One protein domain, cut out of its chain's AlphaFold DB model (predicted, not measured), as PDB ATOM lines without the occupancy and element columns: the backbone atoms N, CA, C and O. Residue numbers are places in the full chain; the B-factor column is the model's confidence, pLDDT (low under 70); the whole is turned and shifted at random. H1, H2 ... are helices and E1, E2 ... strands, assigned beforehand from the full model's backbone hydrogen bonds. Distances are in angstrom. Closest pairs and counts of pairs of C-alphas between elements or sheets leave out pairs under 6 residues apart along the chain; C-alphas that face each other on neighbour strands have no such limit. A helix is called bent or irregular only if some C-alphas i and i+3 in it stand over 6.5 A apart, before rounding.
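AT A GLANCE: This is residues 106 to 211 of the 222 residues of the protein "Hypothetical protein" of Adineta steineri (UniProt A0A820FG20). Two long antiparallel strands, E1 and E5, make a strongly twisted ribbon, with the arm H1b of one long bent helix running along E1 on one side and the small hairpin of E2 and E3 on the other side, beside E5. The short strand E4 pairs with E1 beyond the bend of E1, and residues 106 to 117 of the helix stick out from the rest as a free arm. The 106 printed residues hold one named helix and five named strands, in the order H1, E1, E2, E3, E4, E5; the larger sheet runs E4, E1, E5, antiparallel, and the class is mixed, helices and strands. The whole is loose, with a radius of gyration of the C-alphas of 16.4 A and spans of 48 by 35 by 24 A.

IN THESE COORDINATES: E1, residues 144 to 160, is 31.1 A long from first to last C-alpha and bends by 121 degrees at residue 155. E5, residues 197 to 210, is 36.0 A long, bends by 65 degrees at residue 201 and ends with C-alpha 210 at (149.858, 112.283, 114.385). E4 is residues 180 to 182, E2 residues 168 to 170 and E3 residues 173 to 175. H1, residues 106 to 138, was assigned as one helix by its hydrogen bonds but is bent, with C-alphas 118 and 121 6.8 A apart. Its arm H1a, residues 106 to 118, begins with C-alpha 106 at (122.666, 140.395, 141.554) and is 18.1 A long; H1b, residues 121 to 138, is 25.9 A long.

HOW THE PARTS SIT: E1 is the inner strand of the sheet, and E4 and E5 are its edge strands. Between E1 and E5, N 147 and O 207 are 2.8 A apart and N 200 and O 157 2.8 A, within hydrogen-bond range. Between E4 and E1, N 181 and O 158 are 2.8 A apart. H1b is on the sheet at a height of 8.2 A, over E1 and along the strands, at 23 degrees to E1 on the local plane; the closest C-alphas of the two, those of Asn 133 and Ile 145, are 5.6 A apart. H1b and E5 are near each other. H1a is not on the sheet, and its line stands to that of H1b at a shallow tilt of 34 degrees, only just short of steep. In both arms every O i to N i+4 pair is within hydrogen-bond range. E2 and E3 form a hairpin of antiparallel strands, with N 168 and O 175 2.8 A apart. The closest C-alphas of E2 and E5, those of Phe 170 and Tyr 206, are 6.8 A apart, while E3 and E5 are apart.

THE WHOLE: The C-alphas of Trp 106 and Thr 141, the two farthest apart, are 51.3 A from each other. The printed part has no cut. The link from E4 to E5, residues 183 to 196, is long. The mean pLDDT of the printed part is 83.6; residues 106 to 108, 140 to 142, 184 to 185 and 211 are under 70.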
ATOM      1  N   TRP A 106     123.455 140.671 142.762       58.34
ATOM      2  CA  TRP A 106     122.666 140.395 141.554       58.34
ATOM      3  C   TRP A 106     123.531 140.401 140.301       58.34
ATOM      4  O   TRP A 106     123.440 139.464 139.515       58.34
ATOM      5  N   GLN A 107     124.450 141.367 140.183       61.38
ATOM      6  CA  GLN A 107     125.474 141.330 139.138       61.38
ATOM      7  C   GLN A 107     126.328 140.071 139.266       61.38
ATOM      8  O   GLN A 107     126.551 139.412 138.268       61.38
ATOM      9  N   SER A 108     126.748 139.676 140.471       69.88
ATOM     10  CA  SER A 108     127.542 138.455 140.650       69.88
ATOM     11  C   SER A 108     126.798 137.189 140.212       69.88
ATOM     12  O   SER A 108     127.413 136.342 139.572       69.88
ATOM     13  N   ILE A 109     125.502 137.055 140.513       78.06
ATOM     14  CA  ILE A 109     124.715 135.869 140.139       78.06
ATOM     15  C   ILE A 109     124.384 135.869 138.647       78.06
ATOM     16  O   ILE A 109     124.605 134.857 137.992       78.06
ATOM     17  N   GLU A 110     123.876 136.972 138.098       75.88
ATOM     18  CA  GLU A 110     123.529 137.065 136.675       75.88
ATOM     19  C   GLU A 110     124.784 136.972 135.800       75.88
ATOM     20  O   GLU A 110     124.814 136.216 134.831       75.88
ATOM     21  N   HIS A 111     125.873 137.634 136.200       77.56
ATOM     22  CA  HIS A 111     127.168 137.491 135.542       77.56
ATOM     23  C   HIS A 111     127.702 136.062 135.653       77.56
ATOM     24  O   HIS A 111     128.198 135.532 134.666       77.56
ATOM     25  N   ALA A 112     127.579 135.400 136.810       85.56
ATOM     26  CA  ALA A 112     127.968 133.997 136.937       85.56
ATOM     27  C   ALA A 112     127.113 133.089 136.044       85.56
ATOM     28  O   ALA A 112     127.658 132.207 135.390       85.56
ATOM     29  N   GLN A 113     125.799 133.310 135.967       87.19
ATOM     30  CA  GLN A 113     124.907 132.565 135.073       87.19
ATOM     31  C   GLN A 113     125.297 132.761 133.607       87.19
ATOM     32  O   GLN A 113     125.417 131.779 132.874       87.19
ATOM     33  N   PHE A 114     125.572 134.002 133.203       83.81
ATOM     34  CA  PHE A 114     126.063 134.332 131.871       83.81
ATOM     35  C   PHE A 114     127.393 133.621 131.578       83.81
ATOM     36  O   PHE A 114     127.502 132.889 130.596       83.81
ATOM     37  N   LYS A 115     128.371 133.712 132.488       84.25
ATOM     38  CA  LYS A 115     129.674 133.038 132.365       84.25
ATOM     39  C   LYS A 115     129.549 131.516 132.290       84.25
ATOM     40  O   LYS A 115     130.235 130.883 131.494       84.25
ATOM     41  N   ILE A 116     128.659 130.918 133.083       89.38
ATOM     42  CA  ILE A 116     128.364 129.482 133.013       89.38
ATOM     43  C   ILE A 116     127.806 129.136 131.629       89.38
ATOM     44  O   ILE A 116     128.253 128.163 131.024       89.38
ATOM     45  N   SER A 117     126.874 129.938 131.103       85.44
ATOM     46  CA  SER A 117     126.290 129.705 129.779       85.44
ATOM     47  C   SER A 117     127.312 129.779 128.641       85.44
ATOM     48  O   SER A 117     127.295 128.904 127.775       85.44
ATOM     49  N   GLU A 118     128.259 130.724 128.694       83.38
ATOM     50  CA  GLU A 118     129.351 130.850 127.715       83.38
ATOM     51  C   GLU A 118     130.269 129.613 127.713       83.38
ATOM     52  O   GLU A 118     130.712 129.150 126.662       83.38
ATOM     53  N   ILE A 119     130.537 129.034 128.889       88.88
ATOM     54  CA  ILE A 119     131.508 127.940 129.049       88.88
ATOM     55  C   ILE A 119     130.901 126.553 128.753       88.88
ATOM     56  O   ILE A 119     131.630 125.622 128.394       88.88
ATOM     57  N   ILE A 120     129.575 126.387 128.833       90.12
ATOM     58  CA  ILE A 120     128.910 125.088 128.613       90.12
ATOM     59  C   ILE A 120     129.270 124.480 127.249       90.12
ATOM     60  O   ILE A 120     129.651 123.309 127.181       90.12
ATOM     61  N   ARG A 121     129.176 125.257 126.162       87.00
ATOM     62  CA  ARG A 121     129.459 124.758 124.806       87.00
ATOM     63  C   ARG A 121     130.915 124.291 124.636       87.00
ATOM     64  O   ARG A 121     131.096 123.117 124.304       87.00
ATOM     65  N   PRO A 122     131.953 125.110 124.905       89.69
ATOM     66  CA  PRO A 122     133.339 124.672 124.726       89.69
ATOM     67  C   PRO A 122     133.716 123.489 125.636       89.69
ATOM     68  O   PRO A 122     134.475 122.612 125.210       89.69
ATOM     69  N   MET A 123     133.156 123.390 126.850       92.88
ATOM     70  CA  MET A 123     133.370 122.223 127.721       92.88
ATOM     71  C   MET A 123     132.788 120.939 127.129       92.88
ATOM     72  O   MET A 123     133.453 119.898 127.135       92.88
ATOM     73  N   LEU A 124     131.554 120.992 126.617       90.50
ATOM     74  CA  LEU A 124     130.911 119.834 125.998       90.50
ATOM     75  C   LEU A 124     131.645 119.390 124.729       90.50
ATOM     76  O   LEU A 124     131.842 118.190 124.542       90.50
ATOM     77  N   GLU A 125     132.111 120.326 123.902       89.81
ATOM     78  CA  GLU A 125     132.877 120.011 122.690       89.81
ATOM     79  C   GLU A 125     134.243 119.399 123.007       89.81
ATOM     80  O   GLU A 125     134.611 118.365 122.441       89.81
ATOM     81  N   THR A 126     134.947 119.947 124.000       91.25
ATOM     82  CA  THR A 126     136.213 119.380 124.491       91.25
ATOM     83  C   THR A 126     136.002 117.966 125.031       91.25
ATOM     84  O   THR A 126     136.733 117.043 124.674       91.25
ATOM     85  N   THR A 127     134.952 117.763 125.830       94.19
ATOM     86  CA  THR A 127     134.606 116.457 126.408       94.19
ATOM     87  C   THR A 127     134.291 115.435 125.314       94.19
ATOM     88  O   THR A 127     134.836 114.330 125.315       94.19
ATOM     89  N   ARG A 128     133.464 115.808 124.326       91.44
ATOM     90  CA  ARG A 128     133.159 114.965 123.158       91.44
ATOM     91  C   ARG A 128     134.431 114.600 122.398       91.44
ATOM     92  O   ARG A 128     134.601 113.436 122.038       91.44
ATOM     93  N   ASN A 129     135.334 115.556 122.182       91.94
ATOM     94  CA  ASN A 129     136.589 115.310 121.480       91.94
ATOM     95  C   ASN A 129     137.530 114.369 122.245       91.94
ATOM     96  O   ASN A 129     138.100 113.458 121.647       91.94
ATOM     97  N   ILE A 130     137.622 114.510 123.569       92.06
ATOM     98  CA  ILE A 130     138.379 113.587 124.424       92.06
ATOM     99  C   ILE A 130     137.856 112.155 124.257       92.06
ATOM    100  O   ILE A 130     138.638 111.240 124.001       92.06
ATOM    101  N   TYR A 131     136.539 111.945 124.324       91.81
ATOM    102  CA  TYR A 131     135.958 110.610 124.145       91.81
ATOM    103  C   TYR A 131     136.184 110.036 122.741       91.81
ATOM    104  O   TYR A 131     136.442 108.834 122.606       91.81
ATOM    105  N   ARG A 132     136.130 110.875 121.698       88.25
ATOM    106  CA  ARG A 132     136.475 110.473 120.324       88.25
ATOM    107  C   ARG A 132     137.927 109.997 120.255       88.25
ATOM    108  O   ARG A 132     138.166 108.879 119.803       88.25
ATOM    109  N   ASN A 133     138.865 110.773 120.795       89.81
ATOM    110  CA  ASN A 133     140.288 110.431 120.805       89.81
ATOM    111  C   ASN A 133     140.583 109.164 121.616       89.81
ATOM    112  O   ASN A 133     141.287 108.283 121.131       89.81
ATOM    113  N   ILE A 134     139.972 108.993 122.794       89.50
ATOM    114  CA  ILE A 134     140.077 107.746 123.573       89.50
ATOM    115  C   ILE A 134     139.591 106.547 122.748       89.50
ATOM    116  O   ILE A 134     140.200 105.479 122.783       89.50
ATOM    117  N   THR A 135     138.498 106.705 121.997       88.00
ATOM    118  CA  THR A 135     137.944 105.631 121.162       88.00
ATOM    119  C   THR A 135     138.862 105.292 119.986       88.00
ATOM    120  O   THR A 135     139.051 104.111 119.701       88.00
ATOM    121  N   LEU A 136     139.454 106.297 119.333       85.12
ATOM    122  CA  LEU A 136     140.427 106.103 118.252       85.12
ATOM    123  C   LEU A 136     141.675 105.359 118.739       85.12
ATOM    124  O   LEU A 136     142.072 104.368 118.127       85.12
ATOM    125  N   LEU A 137     142.224 105.782 119.883       84.06
ATOM    126  CA  LEU A 137     143.387 105.144 120.501       84.06
ATOM    127  C   LEU A 137     143.085 103.693 120.897       84.06
ATOM    128  O   LEU A 137     143.850 102.791 120.577       84.06
ATOM    129  N   ARG A 138     141.932 103.432 121.530       85.38
ATOM    130  CA  ARG A 138     141.530 102.070 121.935       85.38
ATOM    131  C   ARG A 138     141.319 101.123 120.761       85.38
ATOM    132  O   ARG A 138     141.544  99.925 120.905       85.38
ATOM    133  N   LYS A 139     140.860 101.631 119.616       82.38
ATOM    134  CA  LYS A 139     140.656 100.819 118.410       82.38
ATOM    135  C   LYS A 139     141.961 100.533 117.651       82.38
ATOM    136  O   LYS A 139     141.881  99.918 116.590       82.38
ATOM    137  N   ASN A 140     143.128 100.958 118.162       67.94
ATOM    138  CA  ASN A 140     144.455 100.794 117.544       67.94
ATOM    139  C   ASN A 140     144.477 101.144 116.045       67.94
ATOM    140  O   ASN A 140     145.235 100.565 115.272       67.94
ATOM    141  N   THR A 141     143.600 102.052 115.605       63.84
ATOM    142  CA  THR A 141     143.371 102.279 114.172       63.84
ATOM    143  C   THR A 141     144.476 103.150 113.580       63.84
ATOM    144  O   THR A 141     144.883 102.921 112.448       63.84
ATOM    145  N   THR A 142     145.003 104.096 114.365       66.06
ATOM    146  CA  THR A 142     146.090 105.021 114.010       66.06
ATOM    147  C   THR A 142     146.632 105.684 115.282       66.06
ATOM    148  O   THR A 142     145.841 105.978 116.178       66.06
ATOM    149  N   ASN A 143     147.928 106.018 115.350       78.50
ATOM    150  CA  ASN A 143     148.498 106.855 116.421       78.50
ATOM    151  C   ASN A 143     148.181 108.352 116.197       78.50
ATOM    152  O   ASN A 143     149.054 109.211 116.269       78.50
ATOM    153  N   ARG A 144     146.929 108.644 115.832       82.94
ATOM    154  CA  ARG A 144     146.438 109.959 115.414       82.94
ATOM    155  C   ARG A 144     145.366 110.450 116.373       82.94
ATOM    156  O   ARG A 144     144.565 109.656 116.868       82.94
ATOM    157  N   ILE A 145     145.330 111.756 116.601       88.19
ATOM    158  CA  ILE A 145     144.351 112.432 117.453       88.19
ATOM    159  C   ILE A 145     143.593 113.490 116.654       88.19
ATOM    160  O   ILE A 145     144.136 114.123 115.749       88.19
ATOM    161  N   ILE A 146     142.325 113.691 116.995       89.19
ATOM    162  CA  ILE A 146     141.510 114.771 116.451       89.19
ATOM    163  C   ILE A 146     141.810 116.041 117.252       89.19
ATOM    164  O   ILE A 146     141.571 116.099 118.466       89.19
ATOM    165  N   LYS A 147     142.321 117.058 116.563       90.56
ATOM    166  CA  LYS A 147     142.500 118.427 117.044       90.56
ATOM    167  C   LYS A 147     141.259 119.251 116.696       90.56
ATOM    168  O   LYS A 147     140.800 119.222 115.555       90.56
ATOM    169  N   LEU A 148     140.735 119.972 117.688       90.75
ATOM    170  CA  LEU A 148     139.696 120.987 117.504       90.75
ATOM    171  C   LEU A 148     140.359 122.319 117.155       90.75
ATOM    172  O   LEU A 148     141.262 122.746 117.873       90.75
ATOM    173  N   ASN A 149     139.879 122.986 116.112       89.50
ATOM    174  CA  ASN A 149     140.327 124.320 115.732       89.50
ATOM    175  C   ASN A 149     139.118 125.268 115.683       89.50
ATOM    176  O   ASN A 149     138.324 125.190 114.744       89.50
ATOM    177  N   PRO A 150     138.937 126.143 116.686       89.94
ATOM    178  CA  PRO A 150     137.878 127.139 116.652       89.94
ATOM    179  C   PRO A 150     138.238 128.281 115.694       89.94
ATOM    180  O   PRO A 150     139.346 128.815 115.739       89.94
ATOM    181  N   THR A 151     137.281 128.688 114.865       89.75
ATOM    182  CA  THR A 151     137.373 129.876 114.006       89.75
ATOM    183  C   THR A 151     136.360 130.905 114.482       89.75
ATOM    184  O   THR A 151     135.166 130.615 114.536       89.75
ATOM    185  N   ILE A 152     136.835 132.103 114.837       88.00
ATOM    186  CA  ILE A 152     135.975 133.207 115.283       88.00
ATOM    187  C   ILE A 152     135.124 133.683 114.105       88.00
ATOM    188  O   ILE A 152     135.636 133.940 113.014       88.00
ATOM    189  N   LEU A 153     133.823 133.818 114.339       85.06
ATOM    190  CA  LEU A 153     132.864 134.253 113.337       85.06
ATOM    191  C   LEU A 153     132.750 135.780 113.341       85.06
ATOM    192  O   LEU A 153     132.606 136.413 114.381       85.06
ATOM    193  N   SER A 154     132.787 136.384 112.152       81.81
ATOM    194  CA  SER A 154     132.605 137.834 111.980       81.81
ATOM    195  C   SER A 154     131.137 138.271 111.981       81.81
ATOM    196  O   SER A 154     130.849 139.465 112.013       81.81
ATOM    197  N   LYS A 155     130.207 137.312 111.923       80.62
ATOM    198  CA  LYS A 155     128.758 137.526 111.898       80.62
ATOM    199  C   LYS A 155     128.109 136.734 113.026       80.62
ATOM    200  O   LYS A 155     128.559 135.633 113.327       80.62
ATOM    201  N   SER A 156     127.028 137.270 113.585       75.25
ATOM    202  CA  SER A 156     126.190 136.553 114.546       75.25
ATOM    203  C   SER A 156     125.507 135.376 113.850       75.25
ATOM    204  O   SER A 156     124.619 135.567 113.018       75.25
ATOM    205  N   LEU A 157     125.959 134.165 114.167       86.44
ATOM    206  CA  LEU A 157     125.329 132.920 113.741       86.44
ATOM    207  C   LEU A 157     124.700 132.239 114.951       86.44
ATOM    208  O   LEU A 157     125.041 132.522 116.097       86.44
ATOM    209  N   THR A 158     123.767 131.337 114.685       87.69
ATOM    210  CA  THR A 158     123.051 130.603 115.724       87.69
ATOM    211  C   THR A 158     123.061 129.108 115.454       87.69
ATOM    212  O   THR A 158     123.178 128.690 114.308       87.69
ATOM    213  N   ILE A 159     122.920 128.288 116.493       87.62
ATOM    214  CA  ILE A 159     122.684 126.845 116.357       87.62
ATOM    215  C   ILE A 159     121.243 126.538 116.728       87.62
ATOM    216  O   ILE A 159     120.771 126.950 117.792       87.62
ATOM    217  N   CYS A 160     120.573 125.737 115.898       86.19
ATOM    218  CA  CYS A 160     119.276 125.152 116.211       86.19
ATOM    219  C   CYS A 160     119.408 123.652 116.512       86.19
ATOM    220  O   CYS A 160     119.723 122.852 115.636       86.19
ATOM    221  N   TYR A 161     119.093 123.230 117.741       77.69
ATOM    222  CA  TYR A 161     119.145 121.803 118.106       77.69
ATOM    223  C   TYR A 161     117.963 120.965 117.597       77.69
ATOM    224  O   TYR A 161     117.955 119.751 117.802       77.69
ATOM    225  N   GLN A 162     116.946 121.592 117.001       81.56
ATOM    226  CA  GLN A 162     115.786 120.887 116.444       81.56
ATOM    227  C   GLN A 162     115.968 120.534 114.969       81.56
ATOM    228  O   GLN A 162     115.261 119.661 114.470       81.56
ATOM    229  N   CYS A 163     116.906 121.190 114.292       82.56
ATOM    230  CA  CYS A 163     117.225 120.886 112.912       82.56
ATOM    231  C   CYS A 163     117.984 119.566 112.812       82.56
ATOM    232  O   CYS A 163     118.759 119.186 113.698       82.56
ATOM    233  N   GLU A 164     117.705 118.840 111.734       81.44
ATOM    234  CA  GLU A 164     118.391 117.595 111.448       81.44
ATOM    235  C   GLU A 164     119.841 117.903 111.091       81.44
ATOM    236  O   GLU A 164     120.110 118.618 110.130       81.44
ATOM    237  N   ARG A 165     120.765 117.353 111.881       85.19
ATOM    238  CA  ARG A 165     122.193 117.505 111.628       85.19
ATOM    239  C   ARG A 165     122.660 116.459 110.638       85.19
ATOM    240  O   ARG A 165     122.349 115.275 110.788       85.19
ATOM    241  N   ILE A 166     123.466 116.882 109.673       85.19
ATOM    242  CA  ILE A 166     123.998 115.993 108.640       85.19
ATOM    243  C   ILE A 166     125.452 115.637 108.978       85.19
ATOM    244  O   ILE A 166     126.281 116.535 109.146       85.19
ATOM    245  N   PRO A 167     125.811 114.340 109.066       89.56
ATOM    246  CA  PRO A 167     127.199 113.938 109.245       89.56
ATOM    247  C   PRO A 167     128.079 114.472 108.108       89.56
ATOM    248  O   PRO A 167     127.813 114.212 106.934       89.56
ATOM    249  N   LYS A 168     129.163 115.168 108.450       89.19
ATOM    250  CA  LYS A 168     130.204 115.598 107.509       89.19
ATOM    251  C   LYS A 168     131.445 114.732 107.682       89.19
ATOM    252  O   LYS A 168     131.831 114.370 108.798       89.19
ATOM    253  N   ARG A 169     132.071 114.378 106.560       88.00
ATOM    254  CA  ARG A 169     133.323 113.621 106.551       88.00
ATOM    255  C   ARG A 169     134.500 114.586 106.668       88.00
ATOM    256  O   ARG A 169     134.690 115.427 105.796       88.00
ATOM    257  N   PHE A 170     135.303 114.414 107.709       83.25
ATOM    258  CA  PHE A 170     136.566 115.111 107.924       83.25
ATOM    259  C   PHE A 170     137.690 114.108 107.708       83.25
ATOM    260  O   PHE A 170     137.906 113.229 108.538       83.25
ATOM    261  N   SER A 171     138.391 114.201 106.575       79.88
ATOM    262  CA  SER A 171     139.446 113.244 106.221       79.88
ATOM    263  C   SER A 171     138.935 111.785 106.299       79.88
ATOM    264  O   SER A 171     138.084 111.372 105.501       79.88
ATOM    265  N   ASP A 172     139.403 111.020 107.284       80.38
ATOM    266  CA  ASP A 172     139.115 109.593 107.449       80.38
ATOM    267  C   ASP A 172     137.980 109.282 108.442       80.38
ATOM    268  O   ASP A 172     137.701 108.115 108.715       80.38
ATOM    269  N   PHE A 173     137.301 110.293 108.988       83.62
ATOM    270  CA  PHE A 173     136.267 110.098 110.006       83.62
ATOM    271  C   PHE A 173     135.041 110.984 109.778       83.62
ATOM    272  O   PHE A 173     135.066 111.955 109.026       83.62
ATOM    273  N   TRP A 174     133.929 110.613 110.411       87.12
ATOM    274  CA  TRP A 174     132.667 111.342 110.324       87.12
ATOM    275  C   TRP A 174     132.393 112.072 111.630       87.12
ATOM    276  O   TRP A 174     132.528 111.501 112.715       87.12
ATOM    277  N   ILE A 175     131.978 113.327 111.514       88.00
ATOM    278  CA  ILE A 175     131.514 114.144 112.629       88.00
ATOM    279  C   ILE A 175     130.116 114.628 112.295       88.00
ATOM    280  O   ILE A 175     129.787 114.861 111.139       88.00
ATOM    281  N   LEU A 176     129.296 114.774 113.324       87.31
ATOM    282  CA  LEU A 176     128.035 115.487 113.245       87.31
ATOM    283  C   LEU A 176     128.292 116.927 113.717       87.31
ATOM    284  O   LEU A 176     128.291 117.136 114.935       87.31
ATOM    285  N   PRO A 177     128.647 117.868 112.819       85.88
ATOM    286  CA  PRO A 177     128.922 119.246 113.207       85.88
ATOM    287  C   PRO A 177     127.638 119.955 113.643       85.88
ATOM    288  O   PRO A 177     126.526 119.464 113.431       85.88
ATOM    289  N   ASP A 178     127.812 121.116 114.261       84.69
ATOM    290  CA  ASP A 178     126.713 122.047 114.465       84.69
ATOM    291  C   ASP A 178     126.321 122.670 113.115       84.69
ATOM    292  O   ASP A 178     127.194 123.062 112.338       84.69
ATOM    293  N   ASP A 179     125.020 122.770 112.844       81.94
ATOM    294  CA  ASP A 179     124.515 123.507 111.686       81.94
ATOM    295  C   ASP A 179     124.265 124.958 112.094       81.94
ATOM    296  O   ASP A 179     123.460 125.253 112.983       81.94
ATOM    297  N   LEU A 180     125.033 125.853 111.472       85.94
ATOM    298  CA  LEU A 180     124.999 127.281 111.742       85.94
ATOM    299  C   LEU A 180     123.927 127.949 110.890       85.94
ATOM    300  O   LEU A 180     123.898 127.795 109.671       85.94
ATOM    301  N   HIS A 181     123.075 128.719 111.549       86.19
ATOM    302  CA  HIS A 181     121.985 129.466 110.953       86.19
ATOM    303  C   HIS A 181     122.269 130.966 111.008       86.19
ATOM    304  O   HIS A 181     122.727 131.494 112.027       86.19
ATOM    305  N   THR A 182     121.925 131.669 109.937       82.38
ATOM    306  CA  THR A 182     121.947 133.127 109.866       82.38
ATOM    307  C   THR A 182     120.683 133.682 110.509       82.38
ATOM    308  O   THR A 182     119.562 133.338 110.122       82.38
ATOM    309  N   PHE A 183     120.853 134.568 111.490       75.12
ATOM    310  CA  PHE A 183     119.743 135.108 112.269       75.12
ATOM    311  C   PHE A 183     119.711 136.640 112.192       75.12
ATOM    312  O   PHE A 183     120.720 137.292 112.458       75.12
ATOM    313  N   SER A 184     118.561 137.218 111.826       69.06
ATOM    314  CA  SER A 184     118.314 138.669 111.910       69.06
ATOM    315  C   SER A 184     117.119 138.975 112.819       69.06
ATOM    316  O   SER A 184     117.303 139.360 113.968       69.06
ATOM    317  N   GLU A 185     115.899 138.737 112.336       67.62
ATOM    318  CA  GLU A 185     114.636 138.836 113.096       67.62
ATOM    319  C   GLU A 185     113.879 137.498 113.115       67.62
ATOM    320  O   GLU A 185     113.160 137.174 114.060       67.62
ATOM    321  N   THR A 186     114.086 136.694 112.074       71.38
ATOM    322  CA  THR A 186     113.660 135.299 111.944       71.38
ATOM    323  C   THR A 186     114.852 134.481 111.452       71.38
ATOM    324  O   THR A 186     115.824 135.036 110.928       71.38
ATOM    325  N   CYS A 187     114.820 133.169 111.677       75.56
ATOM    326  CA  CYS A 187     115.836 132.288 111.125       75.56
ATOM    327  C   CYS A 187     115.557 132.095 109.630       75.56
ATOM    328  O   CYS A 187     114.456 131.695 109.261       75.56
ATOM    329  N   HIS A 188     116.545 132.380 108.777       76.69
ATOM    330  CA  HIS A 188     116.412 132.197 107.323       76.69
ATOM    331  C   HIS A 188     116.607 130.739 106.890       76.69
ATOM    332  O   HIS A 188     116.250 130.377 105.773       76.69
ATOM    333  N   ASP A 189     117.152 129.912 107.783       79.19
ATOM    334  CA  ASP A 189     117.522 128.521 107.515       79.19
ATOM    335  C   ASP A 189     116.510 127.509 108.088       79.19
ATOM    336  O   ASP A 189     116.536 126.335 107.720       79.19
ATOM    337  N   CYS A 190     115.596 127.931 108.978       80.56
ATOM    338  CA  CYS A 190     114.531 127.069 109.499       80.56
ATOM    339  C   CYS A 190     113.328 127.834 110.081       80.56
ATOM    340  O   CYS A 190     113.459 128.946 110.582       80.56
ATOM    341  N   ASP A 191     112.174 127.163 110.155       80.31
ATOM    342  CA  ASP A 191     110.936 127.702 110.750       80.31
ATOM    343  C   ASP A 191     110.883 127.593 112.294       80.31
ATOM    344  O   ASP A 191     109.820 127.713 112.913       80.31
ATOM    345  N   CYS A 192     112.012 127.326 112.963       80.94
ATOM    346  CA  CYS A 192     112.033 127.195 114.421       80.94
ATOM    347  C   CYS A 192     111.942 128.570 115.112       80.94
ATOM    348  O   CYS A 192     112.550 129.543 114.662       80.94
ATOM    349  N   PRO A 193     111.256 128.678 116.265       78.88
ATOM    350  CA  PRO A 193     111.164 129.946 116.983       78.88
ATOM    351  C   PRO A 193     112.531 130.386 117.530       78.88
ATOM    352  O   PRO A 193     113.337 129.559 117.959       78.88
ATOM    353  N   GLN A 194     112.769 131.701 117.612       76.25
ATOM    354  CA  GLN A 194     114.035 132.292 118.083       76.25
ATOM    355  C   GLN A 194     114.529 131.705 119.412       76.25
ATOM    356  O   GLN A 194     115.709 131.431 119.569       76.25
ATOM    357  N   LYS A 195     113.623 131.412 120.353       78.94
ATOM    358  CA  LYS A 195     113.956 130.824 121.667       78.94
ATOM    359  C   LYS A 195     114.637 129.447 121.599       78.94
ATOM    360  O   LYS A 195     115.024 128.912 122.634       78.94
ATOM    361  N   LYS A 196     114.682 128.819 120.423       81.00
ATOM    362  CA  LYS A 196     115.327 127.520 120.173       81.00
ATOM    363  C   LYS A 196     116.705 127.651 119.531       81.00
ATOM    364  O   LYS A 196     117.382 126.638 119.380       81.00
ATOM    365  N   HIS A 197     117.096 128.873 119.194       85.31
ATOM    366  CA  HIS A 197     118.397 129.208 118.656       85.31
ATOM    367  C   HIS A 197     119.315 129.653 119.793       85.31
ATOM    368  O   HIS A 197     118.879 130.334 120.723       85.31
ATOM    369  N   ILE A 198     120.573 129.227 119.734       84.81
ATOM    370  CA  ILE A 198     121.626 129.689 120.639       84.81
ATOM    371  C   ILE A 198     122.647 130.447 119.813       84.81
ATOM    372  O   ILE A 198     123.124 129.910 118.816       84.81
ATOM    373  N   ASP A 199     122.972 131.663 120.238       85.94
ATOM    374  CA  ASP A 199     124.000 132.479 119.603       85.94
ATOM    375  C   ASP A 199     125.373 131.824 119.717       85.94
ATOM    376  O   ASP A 199     125.728 131.214 120.729       85.94
ATOM    377  N   VAL A 200     126.142 131.962 118.644       86.88
ATOM    378  CA  VAL A 200     127.462 131.372 118.509       86.88
ATOM    379  C   VAL A 200     128.432 132.359 117.885       86.88
ATOM    380  O   VAL A 200     128.167 132.979 116.858       86.88
ATOM    381  N   ASP A 201     129.599 132.437 118.508       86.81
ATOM    382  CA  ASP A 201     130.726 133.303 118.177       86.81
ATOM    383  C   ASP A 201     131.896 132.559 117.506       86.81
ATOM    384  O   ASP A 201     132.816 133.193 116.987       86.81
ATOM    385  N   TYR A 202     131.864 131.220 117.460       88.56
ATOM    386  CA  TYR A 202     132.865 130.406 116.764       88.56
ATOM    387  C   TYR A 202     132.299 129.146 116.095       88.56
ATOM    388  O   TYR A 202     131.419 128.455 116.622       88.56
ATOM    389  N   GLU A 203     132.900 128.789 114.964       89.12
ATOM    390  CA  GLU A 203     132.731 127.496 114.297       89.12
ATOM    391  C   GLU A 203     133.895 126.561 114.648       89.12
ATOM    392  O   GLU A 203     135.012 127.014 114.901       89.12
ATOM    393  N   LEU A 204     133.642 125.250 114.690       88.69
ATOM    394  CA  LEU A 204     134.671 124.243 114.946       88.69
ATOM    395  C   LEU A 204     135.069 123.531 113.659       88.69
ATOM    396  O   LEU A 204     134.239 122.889 113.018       88.69
ATOM    397  N   ASP A 205     136.362 123.576 113.357       88.75
ATOM    398  CA  ASP A 205     137.001 122.698 112.386       88.75
ATOM    399  C   ASP A 205     137.757 121.561 113.094       88.75
ATOM    400  O   ASP A 205     138.144 121.662 114.266       88.75
ATOM    401  N   TYR A 206     137.959 120.455 112.382       89.75
ATOM    402  CA  TYR A 206     138.511 119.220 112.923       89.75
ATOM    403  C   TYR A 206     139.636 118.697 112.039       89.75
ATOM    404  O   TYR A 206     139.452 118.435 110.852       89.75
ATOM    405  N   GLN A 207     140.801 118.469 112.643       89.38
ATOM    406  CA  GLN A 207     141.990 117.996 111.936       89.38
ATOM    407  C   GLN A 207     142.569 116.758 112.612       89.38
ATOM    408  O   GLN A 207     142.635 116.686 113.835       89.38
ATOM    409  N   LEU A 208     142.995 115.776 111.818       87.62
ATOM    410  CA  LEU A 208     143.573 114.531 112.318       87.62
ATOM    411  C   LEU A 208     145.103 114.601 112.246       87.62
ATOM    412  O   LEU A 208     145.669 114.503 111.156       87.62
ATOM    413  N   ILE A 209     145.749 114.752 113.401       87.19
ATOM    414  CA  ILE A 209     147.206 114.918 113.531       87.19
ATOM    415  C   ILE A 209     147.846 113.659 114.118       87.19
ATOM    416  O   ILE A 209     147.207 112.956 114.901       87.19
ATOM    417  N   ASP A 210     149.093 113.364 113.758       83.38
ATOM    418  CA  ASP A 210     149.858 112.283 114.385       83.38
ATOM    419  C   ASP A 210     150.260 112.678 115.811       83.38
ATOM    420  O   ASP A 210     150.620 113.824 116.082       83.38
ATOM    421  N   SER A 211     150.215 111.734 116.754       66.62
ATOM    422  CA  SER A 211     150.502 112.008 118.170       66.62
ATOM    423  C   SER A 211     151.954 112.439 118.428       66.62
ATOM    424  O   SER A 211     152.277 112.813 119.550       66.62
TER     425      SER A 211